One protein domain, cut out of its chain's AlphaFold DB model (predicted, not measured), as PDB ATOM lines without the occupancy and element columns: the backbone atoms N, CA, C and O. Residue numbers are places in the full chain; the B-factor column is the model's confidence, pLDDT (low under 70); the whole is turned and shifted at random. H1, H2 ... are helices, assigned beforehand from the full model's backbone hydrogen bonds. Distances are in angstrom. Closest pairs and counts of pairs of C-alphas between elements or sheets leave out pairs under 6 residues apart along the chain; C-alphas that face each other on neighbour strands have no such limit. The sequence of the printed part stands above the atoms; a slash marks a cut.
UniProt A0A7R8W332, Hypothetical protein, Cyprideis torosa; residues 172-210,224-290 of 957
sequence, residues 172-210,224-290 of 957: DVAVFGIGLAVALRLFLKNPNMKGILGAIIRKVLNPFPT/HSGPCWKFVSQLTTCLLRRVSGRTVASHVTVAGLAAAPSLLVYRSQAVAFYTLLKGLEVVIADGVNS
ATOM      1  N   ASP A 172      21.434 -23.940   3.820       78.06
ATOM      2  CA  ASP A 172      20.401 -23.822   4.852       78.06
ATOM      3  C   ASP A 172      20.191 -25.132   5.629       78.06
ATOM      4  O   ASP A 172      20.084 -25.120   6.857       78.06
ATOM      5  N   VAL A 173      20.221 -26.270   4.930       85.25
ATOM      6  CA  VAL A 173      20.200 -27.612   5.530       85.25
ATOM      7  C   VAL A 173      21.461 -27.848   6.372       85.25
ATOM      8  O   VAL A 173      21.353 -28.260   7.526       85.25
ATOM      9  N   ALA A 174      22.648 -27.531   5.847       85.00
ATOM     10  CA  ALA A 174      23.917 -27.695   6.560       85.00
ATOM     11  C   ALA A 174      24.003 -26.813   7.822       85.00
ATOM     12  O   ALA A 174      24.343 -27.304   8.899       85.00
ATOM     13  N   VAL A 175      23.623 -25.534   7.718       84.25
ATOM     14  CA  VAL A 175      23.554 -24.568   8.830       84.25
ATOM     15  C   VAL A 175      22.598 -25.051   9.924       84.25
ATOM     16  O   VAL A 175      22.960 -25.030  11.103       84.25
ATOM     17  N   PHE A 176      21.411 -25.544   9.552       84.25
ATOM     18  CA  PHE A 176      20.462 -26.129  10.502       84.25
ATOM     19  C   PHE A 176      21.025 -27.386  11.177       84.25
ATOM     20  O   PHE A 176      20.959 -27.492  12.400       84.25
ATOM     21  N   GLY A 177      21.628 -28.305  10.414       86.56
ATOM     22  CA  GLY A 177      22.235 -29.530  10.939       86.56
ATOM     23  C   GLY A 177      23.364 -29.266  11.936       86.56
ATOM     24  O   GLY A 177      23.382 -29.850  13.018       86.56
ATOM     25  N   ILE A 178      24.277 -28.346  11.605       85.75
ATOM     26  CA  ILE A 178      25.378 -27.928  12.485       85.75
ATOM     27  C   ILE A 178      24.819 -27.278  13.755       85.75
ATOM     28  O   ILE A 178      25.175 -27.690  14.861       85.75
ATOM     29  N   GLY A 179      23.904 -26.311  13.620       83.31
ATOM     30  CA  GLY A 179      23.274 -25.648  14.764       83.31
ATOM     31  C   GLY A 179      22.541 -26.627  15.687       83.31
ATOM     32  O   GLY A 179      22.694 -26.561  16.907       83.31
ATOM     33  N   LEU A 180      21.794 -27.575  15.113       80.44
ATOM     34  CA  LEU A 180      21.050 -28.593  15.853       80.44
ATOM     35  C   LEU A 180      21.993 -29.572  16.567       80.44
ATOM     36  O   LEU A 180      21.803 -29.839  17.753       80.44
ATOM     37  N   ALA A 181      23.037 -30.061  15.893       83.62
ATOM     38  CA  ALA A 181      24.045 -30.935  16.491       83.62
ATOM     39  C   ALA A 181      24.783 -30.259  17.662       83.62
ATOM     40  O   ALA A 181      24.987 -30.884  18.706       83.62
ATOM     41  N   VAL A 182      25.123 -28.972  17.527       80.25
ATOM     42  CA  VAL A 182      25.725 -28.160  18.599       80.25
ATOM     43  C   VAL A 182      24.749 -27.982  19.768       80.25
ATOM     44  O   VAL A 182      25.103 -28.295  20.906       80.25
ATOM     45  N   ALA A 183      23.508 -27.559  19.511       72.50
ATOM     46  CA  ALA A 183      22.498 -27.347  20.551       72.50
ATOM     47  C   ALA A 183      22.168 -28.635  21.333       72.50
ATOM     48  O   ALA A 183      22.084 -28.613  22.563       72.50
ATOM     49  N   LEU A 184      22.042 -29.770  20.638       74.38
ATOM     50  CA  LEU A 184      21.816 -31.084  21.247       74.38
ATOM     51  C   LEU A 184      23.005 -31.536  22.111       74.38
ATOM     52  O   LEU A 184      22.816 -31.977  23.246       74.38
ATOM     53  N   ARG A 185      24.239 -31.392  21.607       75.81
ATOM     54  CA  ARG A 185      25.465 -31.758  22.337       75.81
ATOM     55  C   ARG A 185      25.669 -30.909  23.594       75.81
ATOM     56  O   ARG A 185      26.138 -31.425  24.605       75.81
ATOM     57  N   LEU A 186      25.288 -29.632  23.560       68.19
ATOM     58  CA  LEU A 186      25.364 -28.736  24.717       68.19
ATOM     59  C   LEU A 186      24.254 -29.005  25.744       68.19
ATOM     60  O   LEU A 186      24.500 -28.868  26.941       68.19
ATOM     61  N   PHE A 187      23.074 -29.474  25.317       65.19
ATOM     62  CA  PHE A 187      22.034 -29.923  26.246       65.19
ATOM     63  C   PHE A 187      22.463 -31.156  27.059       65.19
ATOM     64  O   PHE A 187      22.183 -31.206  28.253       65.19
ATOM     65  N   LEU A 188      23.207 -32.101  26.461       67.50
ATOM     66  CA  LEU A 188      23.808 -33.219  27.208       67.50
ATOM     67  C   LEU A 188      24.753 -32.745  28.324       67.50
ATOM     68  O   LEU A 188      24.799 -33.361  29.383       67.50
ATOM     69  N   LYS A 189      25.506 -31.662  28.084       66.88
ATOM     70  CA  LYS A 189      26.439 -31.087  29.064       66.88
ATOM     71  C   LYS A 189      25.710 -30.304  30.165       66.88
ATOM     72  O   LYS A 189      26.149 -30.312  31.307       66.88
ATOM     73  N   ASN A 190      24.609 -29.628  29.823       63.62
ATOM     74  CA  ASN A 190      23.892 -28.699  30.701       63.62
ATOM     75  C   ASN A 190      22.354 -28.907  30.651       63.62
ATOM     76  O   ASN A 190      21.630 -28.035  30.160       63.62
ATOM     77  N   PRO A 191      21.796 -30.006  31.198       59.31
ATOM     78  CA  PRO A 191      20.350 -30.288  31.128       59.31
ATOM     79  C   PRO A 191      19.463 -29.218  31.802       59.31
ATOM     80  O   PRO A 191      18.303 -29.021  31.422       59.31
ATOM     81  N   ASN A 192      20.018 -28.456  32.753       55.75
ATOM     82  CA  ASN A 192      19.341 -27.370  33.477       55.75
ATOM     83  C   ASN A 192      19.410 -25.987  32.788       55.75
ATOM     84  O   ASN A 192      19.054 -24.977  33.395       55.75
ATOM     85  N   MET A 193      19.797 -25.926  31.506       54.81
ATOM     86  CA  MET A 193      19.766 -24.718  30.662       54.81
ATOM     87  C   MET A 193      18.489 -23.875  30.850       54.81
ATOM     88  O   MET A 193      17.372 -24.386  30.722       54.81
ATOM     89  N   LYS A 194      18.635 -22.579  31.153       51.38
ATOM     90  CA  LYS A 194      17.515 -21.644  31.383       51.38
ATOM     91  C   LYS A 194      17.021 -21.011  30.065       51.38
ATOM     92  O   LYS A 194      17.648 -21.145  29.018       51.38
ATOM     93  N   GLY A 195      15.881 -20.317  30.113       51.72
ATOM     94  CA  GLY A 195      15.323 -19.570  28.974       51.72
ATOM     95  C   GLY A 195      14.513 -20.399  27.964       51.72
ATOM     96  O   GLY A 195      14.291 -21.597  28.142       51.72
ATOM     97  N   ILE A 196      14.048 -19.733  26.897       45.78
ATOM     98  CA  ILE A 196      13.117 -20.296  25.898       45.78
ATOM     99  C   ILE A 196      13.696 -21.537  25.211       45.78
ATOM    100  O   ILE A 196      12.992 -22.534  25.100       45.78
ATOM    101  N   LEU A 197      14.975 -21.527  24.816       46.62
ATOM    102  CA  LEU A 197      15.603 -22.694  24.190       46.62
ATOM    103  C   LEU A 197      15.636 -23.897  25.147       46.62
ATOM    104  O   LEU A 197      15.264 -24.993  24.749       46.62
ATOM    105  N   GLY A 198      15.983 -23.696  26.424       54.16
ATOM    106  CA  GLY A 198      15.931 -24.760  27.433       54.16
ATOM    107  C   GLY A 198      14.512 -25.296  27.672       54.16
ATOM    108  O   GLY A 198      14.332 -26.492  27.887       54.16
ATOM    109  N   ALA A 199      13.489 -24.440  27.583       54.00
ATOM    110  CA  ALA A 199      12.086 -24.852  27.660       54.00
ATOM    111  C   ALA A 199      11.616 -25.611  26.403       54.00
ATOM    112  O   ALA A 199      10.910 -26.609  26.533       54.00
ATOM    113  N   ILE A 200      12.031 -25.183  25.206       49.34
ATOM    114  CA  ILE A 200      11.743 -25.861  23.932       49.34
ATOM    115  C   ILE A 200      12.460 -27.211  23.871       49.34
ATOM    116  O   ILE A 200      11.826 -28.205  23.543       49.34
ATOM    117  N   ILE A 201      13.738 -27.297  24.249       53.31
ATOM    118  CA  ILE A 201      14.462 -28.574  24.267       53.31
ATOM    119  C   ILE A 201      13.829 -29.532  25.292       53.31
ATOM    120  O   ILE A 201      13.561 -30.685  24.959       53.31
ATOM    121  N   ARG A 202      13.461 -29.071  26.497       58.94
ATOM    122  CA  ARG A 202      12.768 -29.942  27.467       58.94
ATOM    123  C   ARG A 202      11.351 -30.355  27.032       58.94
ATOM    124  O   ARG A 202      11.004 -31.511  27.230       58.94
ATOM    125  N   LYS A 203      10.541 -29.480  26.415       52.47
ATOM    126  CA  LYS A 203       9.164 -29.832  25.987       52.47
ATOM    127  C   LYS A 203       9.068 -30.546  24.633       52.47
ATOM    128  O   LYS A 203       8.246 -31.443  24.489       52.47
ATOM    129  N   VAL A 204       9.837 -30.121  23.633       45.78
ATOM    130  CA  VAL A 204       9.726 -30.610  22.244       45.78
ATOM    131  C   VAL A 204      10.640 -31.806  22.021       45.78
ATOM    132  O   VAL A 204      10.178 -32.842  21.544       45.78
ATOM    133  N   LEU A 205      11.917 -31.686  22.395       49.59
ATOM    134  CA  LEU A 205      12.892 -32.771  22.264       49.59
ATOM    135  C   LEU A 205      12.687 -33.851  23.332       49.59
ATOM    136  O   LEU A 205      12.754 -35.029  22.987       49.59
ATOM    137  N   ASN A 206      12.427 -33.441  24.584       52.84
ATOM    138  CA  ASN A 206      12.367 -34.285  25.790       52.84
ATOM    139  C   ASN A 206      13.370 -35.462  25.734       52.84
ATOM    140  O   ASN A 206      12.960 -36.624  25.653       52.84
ATOM    141  N   PRO A 207      14.680 -35.171  25.599       45.34
ATOM    142  CA  PRO A 207      15.565 -36.085  24.901       45.34
ATOM    143  C   PRO A 207      16.216 -37.096  25.851       45.34
ATOM    144  O   PRO A 207      17.151 -36.763  26.577       45.34
ATOM    145  N   PHE A 208      15.774 -38.347  25.694       50.75
ATOM    146  CA  PHE A 208      16.349 -39.586  26.234       50.75
ATOM    147  C   PHE A 208      16.153 -39.840  27.743       50.75
ATOM    148  O   PHE A 208      16.124 -38.898  28.537       50.75
ATOM    149  N   PRO A 209      16.151 -41.123  28.168       44.00
ATOM    150  CA  PRO A 209      16.710 -41.492  29.464       44.00
ATOM    151  C   PRO A 209      18.105 -40.869  29.593       44.00
ATOM    152  O   PRO A 209      18.864 -40.817  28.611       44.00
ATOM    153  N   THR A 210      18.415 -40.344  30.778       43.28
ATOM    154  CA  THR A 210      19.624 -39.545  31.020       43.28
ATOM    155  C   THR A 210      20.900 -40.319  30.675       43.28
ATOM    156  O   THR A 210      20.910 -41.546  30.602       43.28
ATOM    157  N   HIS A 224       7.775 -41.115  20.017       58.75
ATOM    158  CA  HIS A 224       8.272 -40.569  18.750       58.75
ATOM    159  C   HIS A 224       7.402 -39.466  18.121       58.75
ATOM    160  O   HIS A 224       7.701 -38.979  17.031       58.75
ATOM    161  N   SER A 225       6.333 -39.036  18.795       54.66
ATOM    162  CA  SER A 225       5.474 -37.944  18.332       54.66
ATOM    163  C   SER A 225       6.186 -36.580  18.353       54.66
ATOM    164  O   SER A 225       6.809 -36.177  19.342       54.66
ATOM    165  N   GLY A 226       6.083 -35.837  17.249       62.66
ATOM    166  CA  GLY A 226       6.616 -34.482  17.106       62.66
ATOM    167  C   GLY A 226       7.003 -34.131  15.662       62.66
ATOM    168  O   GLY A 226       6.678 -34.878  14.742       62.66
ATOM    169  N   PRO A 227       7.697 -32.997  15.448       70.31
ATOM    170  CA  PRO A 227       8.162 -32.583  14.123       70.31
ATOM    171  C   PRO A 227       9.196 -33.552  13.529       70.31
ATOM    172  O   PRO A 227       9.952 -34.183  14.268       70.31
ATOM    173  N   CYS A 228       9.309 -33.604  12.197       81.19
ATOM    174  CA  CYS A 228      10.169 -34.561  11.484       81.19
ATOM    175  C   CYS A 228      11.634 -34.585  11.971       81.19
ATOM    176  O   CYS A 228      12.211 -35.661  12.107       81.19
ATOM    177  N   TRP A 229      12.225 -33.431  12.308       78.88
ATOM    178  CA  TRP A 229      13.595 -33.353  12.843       78.88
ATOM    179  C   TRP A 229      13.764 -34.094  14.181       78.88
ATOM    180  O   TRP A 229      14.789 -34.737  14.426       78.88
ATOM    181  N   LYS A 230      12.744 -34.050  15.049       75.94
ATOM    182  CA  LYS A 230      12.722 -34.780  16.321       75.94
ATOM    183  C   LYS A 230      12.681 -36.284  16.057       75.94
ATOM    184  O   LYS A 230      13.495 -37.010  16.615       75.94
ATOM    185  N   PHE A 231      11.778 -36.728  15.181       79.75
ATOM    186  CA  PHE A 231      11.643 -38.141  14.821       79.75
ATOM    187  C   PHE A 231      12.969 -38.721  14.307       79.75
ATOM    188  O   PHE A 231      13.451 -39.717  14.842       79.75
ATOM    189  N   VAL A 232      13.604 -38.052  13.335       83.00
ATOM    190  CA  VAL A 232      14.882 -38.507  12.765       83.00
ATOM    191  C   VAL A 232      15.997 -38.495  13.815       83.00
ATOM    192  O   VAL A 232      16.671 -39.506  13.983       83.00
ATOM    193  N   SER A 233      16.161 -37.413  14.588       78.25
ATOM    194  CA  SER A 233      17.214 -37.354  15.621       78.25
ATOM    195  C   SER A 233      17.045 -38.412  16.725       78.25
ATOM    196  O   SER A 233      18.033 -39.003  17.176       78.25
ATOM    197  N   GLN A 234      15.811 -38.720  17.135       76.00
ATOM    198  CA  GLN A 234      15.535 -39.821  18.060       76.00
ATOM    199  C   GLN A 234      15.873 -41.177  17.428       76.00
ATOM    200  O   GLN A 234      16.659 -41.927  18.008       76.00
ATOM    201  N   LEU A 235      15.351 -41.465  16.231       81.38
ATOM    202  CA  LEU A 235      15.579 -42.724  15.518       81.38
ATOM    203  C   LEU A 235      17.077 -42.984  15.287       81.38
ATOM    204  O   LEU A 235      17.572 -44.050  15.648       81.38
ATOM    205  N   THR A 236      17.822 -41.995  14.779       83.25
ATOM    206  CA  THR A 236      19.278 -42.093  14.595       83.25
ATOM    207  C   THR A 236      19.999 -42.354  15.917       83.25
ATOM    208  O   THR A 236      20.872 -43.218  15.969       83.25
ATOM    209  N   THR A 237      19.630 -41.675  17.012       77.38
ATOM    210  CA  THR A 237      20.279 -41.917  18.314       77.38
ATOM    211  C   THR A 237      19.990 -43.326  18.839       77.38
ATOM    212  O   THR A 237      20.897 -43.984  19.344       77.38
ATOM    213  N   CYS A 238      18.754 -43.813  18.708       77.81
ATOM    214  CA  CYS A 238      18.358 -45.151  19.155       77.81
ATOM    215  C   CYS A 238      19.028 -46.263  18.331       77.81
ATOM    216  O   CYS A 238      19.500 -47.243  18.910       77.81
ATOM    217  N   LEU A 239      19.150 -46.089  17.011       82.19
ATOM    218  CA  LEU A 239      19.911 -46.993  16.142       82.19
ATOM    219  C   LEU A 239      21.398 -47.021  16.528       82.19
ATOM    220  O   LEU A 239      21.951 -48.097  16.740       82.19
ATOM    221  N   LEU A 240      22.033 -45.856  16.710       82.25
ATOM    222  CA  LEU A 240      23.443 -45.777  17.113       82.25
ATOM    223  C   LEU A 240      23.698 -46.384  18.503       82.25
ATOM    224  O   LEU A 240      24.697 -47.080  18.681       82.25
ATOM    225  N   ARG A 241      22.792 -46.193  19.475       80.44
ATOM    226  CA  ARG A 241      22.859 -46.875  20.784       80.44
ATOM    227  C   ARG A 241      22.797 -48.401  20.627       80.44
ATOM    228  O   ARG A 241      23.647 -49.084  21.188       80.44
ATOM    229  N   ARG A 242      21.853 -48.928  19.832       81.69
ATOM    230  CA  ARG A 242      21.712 -50.379  19.584       81.69
ATOM    231  C   ARG A 242      22.930 -50.991  18.888       81.69
ATOM    232  O   ARG A 242      23.367 -52.058  19.294       81.69
ATOM    233  N   VAL A 243      23.490 -50.321  17.880       83.56
ATOM    234  CA  VAL A 243      24.646 -50.827  17.110       83.56
ATOM    235  C   VAL A 243      25.954 -50.781  17.913       83.56
ATOM    236  O   VAL A 243      26.824 -51.618  17.711       83.56
ATOM    237  N   SER A 244      26.112 -49.814  18.820       79.69
ATOM    238  CA  SER A 244      27.374 -49.601  19.554       79.69
ATOM    239  C   SER A 244      27.397 -50.141  20.988       79.69
ATOM    240  O   SER A 244      28.445 -50.078  21.630       79.69
ATOM    241  N   GLY A 245      26.255 -50.584  21.525       74.88
ATOM    242  CA  GLY A 245      26.117 -51.043  22.913       74.88
ATOM    243  C   GLY A 245      26.336 -49.962  23.984       74.88
ATOM    244  O   GLY A 245      26.439 -50.290  25.161       74.88
ATOM    245  N   ARG A 246      26.443 -48.676  23.610       75.56
ATOM    246  CA  ARG A 246      26.795 -47.579  24.532       75.56
ATOM    247  C   ARG A 246      26.133 -46.251  24.169       75.56
ATOM    248  O   ARG A 246      25.717 -46.023  23.034       75.56
ATOM    249  N   THR A 247      26.100 -45.318  25.120       67.06
ATOM    250  CA  THR A 247      25.653 -43.938  24.873       67.06
ATOM    251  C   THR A 247      26.830 -42.972  24.989       67.06
ATOM    252  O   THR A 247      27.336 -42.736  26.077       67.06
ATOM    253  N   VAL A 248      27.250 -42.382  23.865       75.50
ATOM    254  CA  VAL A 248      28.313 -41.362  23.811       75.50
ATOM    255  C   VAL A 248      27.838 -40.101  23.083       75.50
ATOM    256  O   VAL A 248      26.967 -40.154  22.213       75.50
ATOM    257  N   ALA A 249      28.420 -38.945  23.421       72.75
ATOM    258  CA  ALA A 249      27.991 -37.633  22.916       72.75
ATOM    259  C   ALA A 249      28.120 -37.459  21.384       72.75
ATOM    260  O   ALA A 249      27.458 -36.600  20.793       72.75
ATOM    261  N   SER A 250      28.930 -38.287  20.718       79.75
ATOM    262  CA  SER A 250      29.001 -38.342  19.255       79.75
ATOM    263  C   SER A 250      27.687 -38.812  18.625       79.75
ATOM    264  O   SER A 250      27.297 -38.240  17.615       79.75
ATOM    265  N   HIS A 251      26.944 -39.749  19.232       81.44
ATOM    266  CA  HIS A 251      25.671 -40.235  18.670       81.44
ATOM    267  C   HIS A 251      24.643 -39.113  18.531       81.44
ATOM    268  O   HIS A 251      23.968 -39.002  17.516       81.44
ATOM    269  N   VAL A 252      24.582 -38.233  19.531       77.62
ATOM    270  CA  VAL A 252      23.688 -37.069  19.551       77.62
ATOM    271  C   VAL A 252      24.176 -35.958  18.607       77.62
ATOM    272  O   VAL A 252      23.363 -35.238  18.032       77.62
ATOM    273  N   THR A 253      25.490 -35.868  18.364       82.19
ATOM    274  CA  THR A 253      26.056 -34.991  17.321       82.19
ATOM    275  C   THR A 253      25.650 -35.488  15.923       82.19
ATOM    276  O   THR A 253      25.116 -34.721  15.124       82.19
ATOM    277  N   VAL A 254      25.828 -36.787  15.645       86.19
ATOM    278  CA  VAL A 254      25.437 -37.432  14.377       86.19
ATOM    279  C   VAL A 254      23.924 -37.364  14.166       86.19
ATOM    280  O   VAL A 254      23.488 -37.070  13.063       86.19
ATOM    281  N   ALA A 255      23.118 -37.550  15.210       83.81
ATOM    282  CA  ALA A 255      21.664 -37.425  15.139       83.81
ATOM    283  C   ALA A 255      21.177 -36.007  14.790       83.81
ATOM    284  O   ALA A 255      20.182 -35.868  14.080       83.81
ATOM    285  N   GLY A 256      21.874 -34.958  15.244       83.44
ATOM    286  CA  GLY A 256      21.583 -33.579  14.839       83.44
ATOM    287  C   GLY A 256      21.880 -33.319  13.358       83.44
ATOM    288  O   GLY A 256      21.082 -32.682  12.675       83.44
ATOM    289  N   LEU A 257      22.979 -33.881  12.843       89.25
ATOM    290  CA  LEU A 257      23.334 -33.813  11.421       89.25
ATOM    291  C   LEU A 257      22.393 -34.662  10.549       89.25
ATOM    292  O   LEU A 257      21.915 -34.190   9.524       89.25
ATOM    293  N   ALA A 258      22.064 -35.884  10.974       88.56
ATOM    294  CA  ALA A 258      21.149 -36.782  10.267       88.56
ATOM    295  C   ALA A 258      19.713 -36.239  10.208       88.56
ATOM    296  O   ALA A 258      18.994 -36.512   9.252       88.56
ATOM    297  N   ALA A 259      19.302 -35.436  11.193       87.25
ATOM    298  CA  ALA A 259      18.027 -34.728  11.172       87.25
ATOM    299  C   ALA A 259      17.999 -33.528  10.208       87.25
ATOM    300  O   ALA A 259      16.913 -33.045   9.903       87.25
ATOM    301  N   ALA A 260      19.136 -33.053   9.690       88.56
ATOM    302  CA  ALA A 260      19.189 -31.856   8.848       88.56
ATOM    303  C   ALA A 260      18.242 -31.878   7.624       88.56
ATOM    304  O   ALA A 260      17.545 -30.878   7.414       88.56
ATOM    305  N   PRO A 261      18.122 -32.980   6.845       89.38
ATOM    306  CA  PRO A 261      17.260 -33.028   5.662       89.38
ATOM    307  C   PRO A 261      15.773 -32.813   5.957       89.38
ATOM    308  O   PRO A 261      15.023 -32.481   5.044       89.38
ATOM    309  N   SER A 262      15.318 -32.928   7.213       86.38
ATOM    310  CA  SER A 262      13.926 -32.616   7.549       86.38
ATOM    311  C   SER A 262      13.567 -31.152   7.288       86.38
ATOM    312  O   SER A 262      12.393 -30.858   7.083       86.38
ATOM    313  N   LEU A 263      14.548 -30.237   7.269       84.75
ATOM    314  CA  LEU A 263      14.321 -28.839   6.897       84.75
ATOM    315  C   LEU A 263      13.761 -28.718   5.469       84.75
ATOM    316  O   LEU A 263      13.020 -27.783   5.204       84.75
ATOM    317  N   LEU A 264      14.025 -29.677   4.573       85.50
ATOM    318  CA  LEU A 264      13.446 -29.697   3.222       85.50
ATOM    319  C   LEU A 264      11.907 -29.775   3.234       85.50
ATOM    320  O   LEU A 264      11.276 -29.314   2.289       85.50
ATOM    321  N   VAL A 265      11.302 -30.300   4.309       83.06
ATOM    322  CA  VAL A 265       9.840 -30.417   4.478       83.06
ATOM    323  C   VAL A 265       9.195 -29.089   4.914       83.06
ATOM    324  O   VAL A 265       8.022 -28.854   4.641       83.06
ATOM    325  N   TYR A 266       9.941 -28.204   5.584       76.06
ATOM    326  CA  TYR A 266       9.455 -26.912   6.101       76.06
ATOM    327  C   TYR A 266      10.493 -25.799   5.866       76.06
ATOM    328  O   TYR A 266      10.898 -25.083   6.784       76.06
ATOM    329  N   ARG A 267      10.973 -25.693   4.620       79.38
ATOM    330  CA  ARG A 267      12.198 -24.962   4.264       79.38
ATOM    331  C   ARG A 267      12.176 -23.500   4.716       79.38
ATOM    332  O   ARG A 267      11.435 -22.680   4.185       79.38
ATOM    333  N   SER A 268      13.011 -23.181   5.707       78.12
ATOM    334  CA  SER A 268      13.053 -21.861   6.341       78.12
ATOM    335  C   SER A 268      14.469 -21.497   6.784       78.12
ATOM    336  O   SER A 268      14.984 -22.012   7.781       78.12
ATOM    337  N   GLN A 269      15.084 -20.557   6.061       75.12
ATOM    338  CA  GLN A 269      16.413 -20.020   6.382       75.12
ATOM    339  C   GLN A 269      16.443 -19.394   7.785       75.12
ATOM    340  O   GLN A 269      17.394 -19.598   8.535       75.12
ATOM    341  N   ALA A 270      15.367 -18.707   8.183       72.00
ATOM    342  CA  ALA A 270      15.252 -18.097   9.505       72.00
ATOM    343  C   ALA A 270      15.277 -19.127  10.654       72.00
ATOM    344  O   ALA A 270      15.778 -18.814  11.728       72.00
ATOM    345  N   VAL A 271      14.790 -20.360  10.444       76.12
ATOM    346  CA  VAL A 271      14.914 -21.445  11.440       76.12
ATOM    347  C   VAL A 271      16.349 -21.975  11.497       76.12
ATOM    348  O   VAL A 271      16.871 -22.214  12.591       76.12
ATOM    349  N   ALA A 272      16.996 -22.132  10.338       78.25
ATOM    350  CA  ALA A 272      18.382 -22.580  10.234       78.25
ATOM    351  C   ALA A 272      19.347 -21.615  10.945       78.25
ATOM    352  O   ALA A 272      20.047 -22.023  11.875       78.25
ATOM    353  N   PHE A 273      19.323 -20.328  10.579       77.12
ATOM    354  CA  PHE A 273      20.165 -19.302  11.200       77.12
ATOM    355  C   PHE A 273      19.861 -19.122  12.691       77.12
ATOM    356  O   PHE A 273      20.801 -19.051  13.482       77.12
ATOM    357  N   TYR A 274      18.591 -19.152  13.117       73.44
ATOM    358  CA  TYR A 274      18.252 -19.040  14.539       73.44
ATOM    359  C   TYR A 274      18.822 -20.208  15.349       73.44
ATOM    360  O   TYR A 274      19.349 -20.008  16.444       73.44
ATOM    361  N   THR A 275      18.767 -21.427  14.803       75.44
ATOM    362  CA  THR A 275      19.304 -22.623  15.463       75.44
ATOM    363  C   THR A 275      20.835 -22.583  15.521       75.44
ATOM    364  O   THR A 275      21.404 -22.920  16.558       75.44
ATOM    365  N   LEU A 276      21.515 -22.094  14.475       81.00
ATOM    366  CA  LEU A 276      22.967 -21.878  14.497       81.00
ATOM    367  C   LEU A 276      23.379 -20.793  15.505       81.00
ATOM    368  O   LEU A 276      24.241 -21.045  16.345       81.00
ATOM    369  N   LEU A 277      22.743 -19.616  15.474       77.19
ATOM    370  CA  LEU A 277      23.010 -18.514  16.407       77.19
ATOM    371  C   LEU A 277      22.761 -18.929  17.866       77.19
ATOM    372  O   LEU A 277      23.516 -18.540  18.755       77.19
ATOM    373  N   LYS A 278      21.741 -19.760  18.114       71.88
ATOM    374  CA  LYS A 278      21.479 -20.350  19.434       71.88
ATOM    375  C   LYS A 278      22.467 -21.442  19.832       71.88
ATOM    376  O   LYS A 278      22.777 -21.546  21.015       71.88
ATOM    377  N   GLY A 279      23.014 -22.206  18.890       72.44
ATOM    378  CA  GLY A 279      24.177 -23.053  19.158       72.44
ATOM    379  C   GLY A 279      25.385 -22.215  19.593       72.44
ATOM    380  O   GLY A 279      25.980 -22.479  20.636       72.44
ATOM    381  N   LEU A 280      25.696 -21.159  18.835       76.31
ATOM    382  CA  LEU A 280      26.848 -20.283  19.061       76.31
ATOM    383  C   LEU A 280      26.769 -19.501  20.385       76.31
ATOM    384  O   LEU A 280      27.757 -19.468  21.113       76.31
ATOM    385  N   GLU A 281      25.606 -18.944  20.745       74.19
ATOM    386  CA  GLU A 281      25.362 -18.301  22.054       74.19
ATOM    387  C   GLU A 281      25.785 -19.214  23.216       74.19
ATOM    388  O   GLU A 281      26.436 -18.772  24.163       74.19
ATOM    389  N   VAL A 282      25.441 -20.503  23.133       69.56
ATOM    390  CA  VAL A 282      25.689 -21.478  24.200       69.56
ATOM    391  C   VAL A 282      27.141 -21.971  24.181       69.56
ATOM    392  O   VAL A 282      27.700 -22.196  25.251       69.56
ATOM    393  N   VAL A 283      27.790 -22.065  23.011       75.31
ATOM    394  CA  VAL A 283      29.250 -22.291  22.917       75.31
ATOM    395  C   VAL A 283      30.019 -21.134  23.556       75.31
ATOM    396  O   VAL A 283      30.933 -21.376  24.342       75.31
ATOM    397  N   ILE A 284      29.637 -19.885  23.270       73.94
ATOM    398  CA  ILE A 284      30.269 -18.695  23.855       73.94
ATOM    399  C   ILE A 284      30.052 -18.678  25.374       73.94
ATOM    400  O   ILE A 284      31.011 -18.492  26.118       73.94
ATOM    401  N   ALA A 285      28.833 -18.949  25.850       70.94
ATOM    402  CA  ALA A 285      28.545 -19.029  27.282       70.94
ATOM    403  C   ALA A 285      29.343 -20.145  27.987       70.94
ATOM    404  O   ALA A 285      29.873 -19.918  29.072       70.94
ATOM    405  N   ASP A 286      29.478 -21.328  27.380       71.50
ATOM    406  CA  ASP A 286      30.299 -22.424  27.919       71.50
ATOM    407  C   ASP A 286      31.796 -22.068  27.928       71.50
ATOM    408  O   ASP A 286      32.500 -22.373  28.890       71.50
ATOM    409  N   GLY A 287      32.280 -21.372  26.895       77.25
ATOM    410  CA  GLY A 287      33.652 -20.870  26.805       77.25
ATOM    411  C   GLY A 287      33.976 -19.801  27.852       77.25
ATOM    412  O   GLY A 287      35.024 -19.885  28.487       77.25
ATOM    413  N   VAL A 288      33.065 -18.854  28.095       75.50
ATOM    414  CA  VAL A 288      33.205 -17.836  29.152       75.50
ATOM    415  C   VAL A 288      33.143 -18.480  30.540       75.50
ATOM    416  O   VAL A 288      34.035 -18.263  31.355       75.50
ATOM    417  N   ASN A 289      32.161 -19.351  30.795       75.62
ATOM    418  CA  ASN A 289      32.022 -20.047  32.081       75.62
ATOM    419  C   ASN A 289      33.184 -21.011  32.387       75.62
ATOM    420  O   ASN A 289      33.397 -21.354  33.546       75.62
ATOM    421  N   SER A 290      33.927 -21.463  31.370       79.25
ATOM    422  CA  SER A 290      35.132 -22.293  31.526       79.25
ATOM    423  C   SER A 290      36.449 -21.509  31.429       79.25
ATOM    424  O   SER A 290      37.509 -22.125  31.345       79.25
TER     425      SER A 290
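Overview. This is residues 172 to 210 and 224 to 290 of the 957 residues of the protein "Hypothetical protein" of Cyprideis torosa (UniProt A0A7R8W332). What is the main picture? Four helices stand side by side in a row, H6, H1, H4 and H3, with H3 turned out of the row toward one face; H2 crosses loosely over that face and short H5 lies at one end. What is it made of? The printed part has 106 residues with six named helices, in order H1 to H6 along the chain, and no named strand: all helix, with packing part aligned and part crossed. How compact is it? It is compact, with a radius of gyration of the C-alphas of 13.2 A, and spans 36 by 33 by 22 A.

Arrangement. Which helix is the hub? H1, residues 172 to 189, touches H4, residues 249 to 258, at a shallow tilt of 23 degrees, opposite ways, with C-alphas 181 and 256 closest at 4.0 A. It touches H6, residues 269 to 289, the same way at 34 degrees, a tilt only just short of steep, with C-alphas 179 and 276 closest at 3.8 A. With residues 173 to 180 alone it touches H5, residues 260 to 265, at a steep tilt of 53 degrees, C-alphas 177 and 260 being closest at 4.4 A. What of the other two helices? H3, residues 228 to 244, forms a helical hairpin with H4, C-alphas 233 and 255 being closest at 4.5 A. H2, residues 195 to 205, is close to H1 but not clearly touching, about perpendicular at 83 degrees, with C-alphas 187 and 201 closest at 7.9 A. H3 and H6 are apart. Are the helix backbones complete? Every O i to N i+4 pair is within hydrogen-bond range in H2, H3 and H4. The counts are 13 of 14 in H1, 16 of 17 in H6 and 0 of 2 in H5, where 3 of 3 O i to N i+3 pairs are within range.

Along the chain. Where does H1 begin? C-alpha 172 is at (20.401, -23.822, 4.852), and H1 is 26.0 A long. How long are the others? H2 measures 15.0 A, H3 24.2 A, H4 14.4 A, H5 10.4 A and H6 30.1 A. Where does H6 end? C-alpha 289 is at (32.022, -20.047, 32.081).

Size, cuts and confidence. How far does it reach? The two C-alphas farthest apart, those of Val 265 and Ser 290, are 37.9 A apart. Where is the cut? Residues 211 to 223 are not printed, and C-alphas 210 and 224 are 16.7 A apart; the links printed whole are tight. Where is confidence low? Residues 186 to 210, 224 to 226, 247 and 282 are under 70, and the printed part has a mean pLDDT of 72.7.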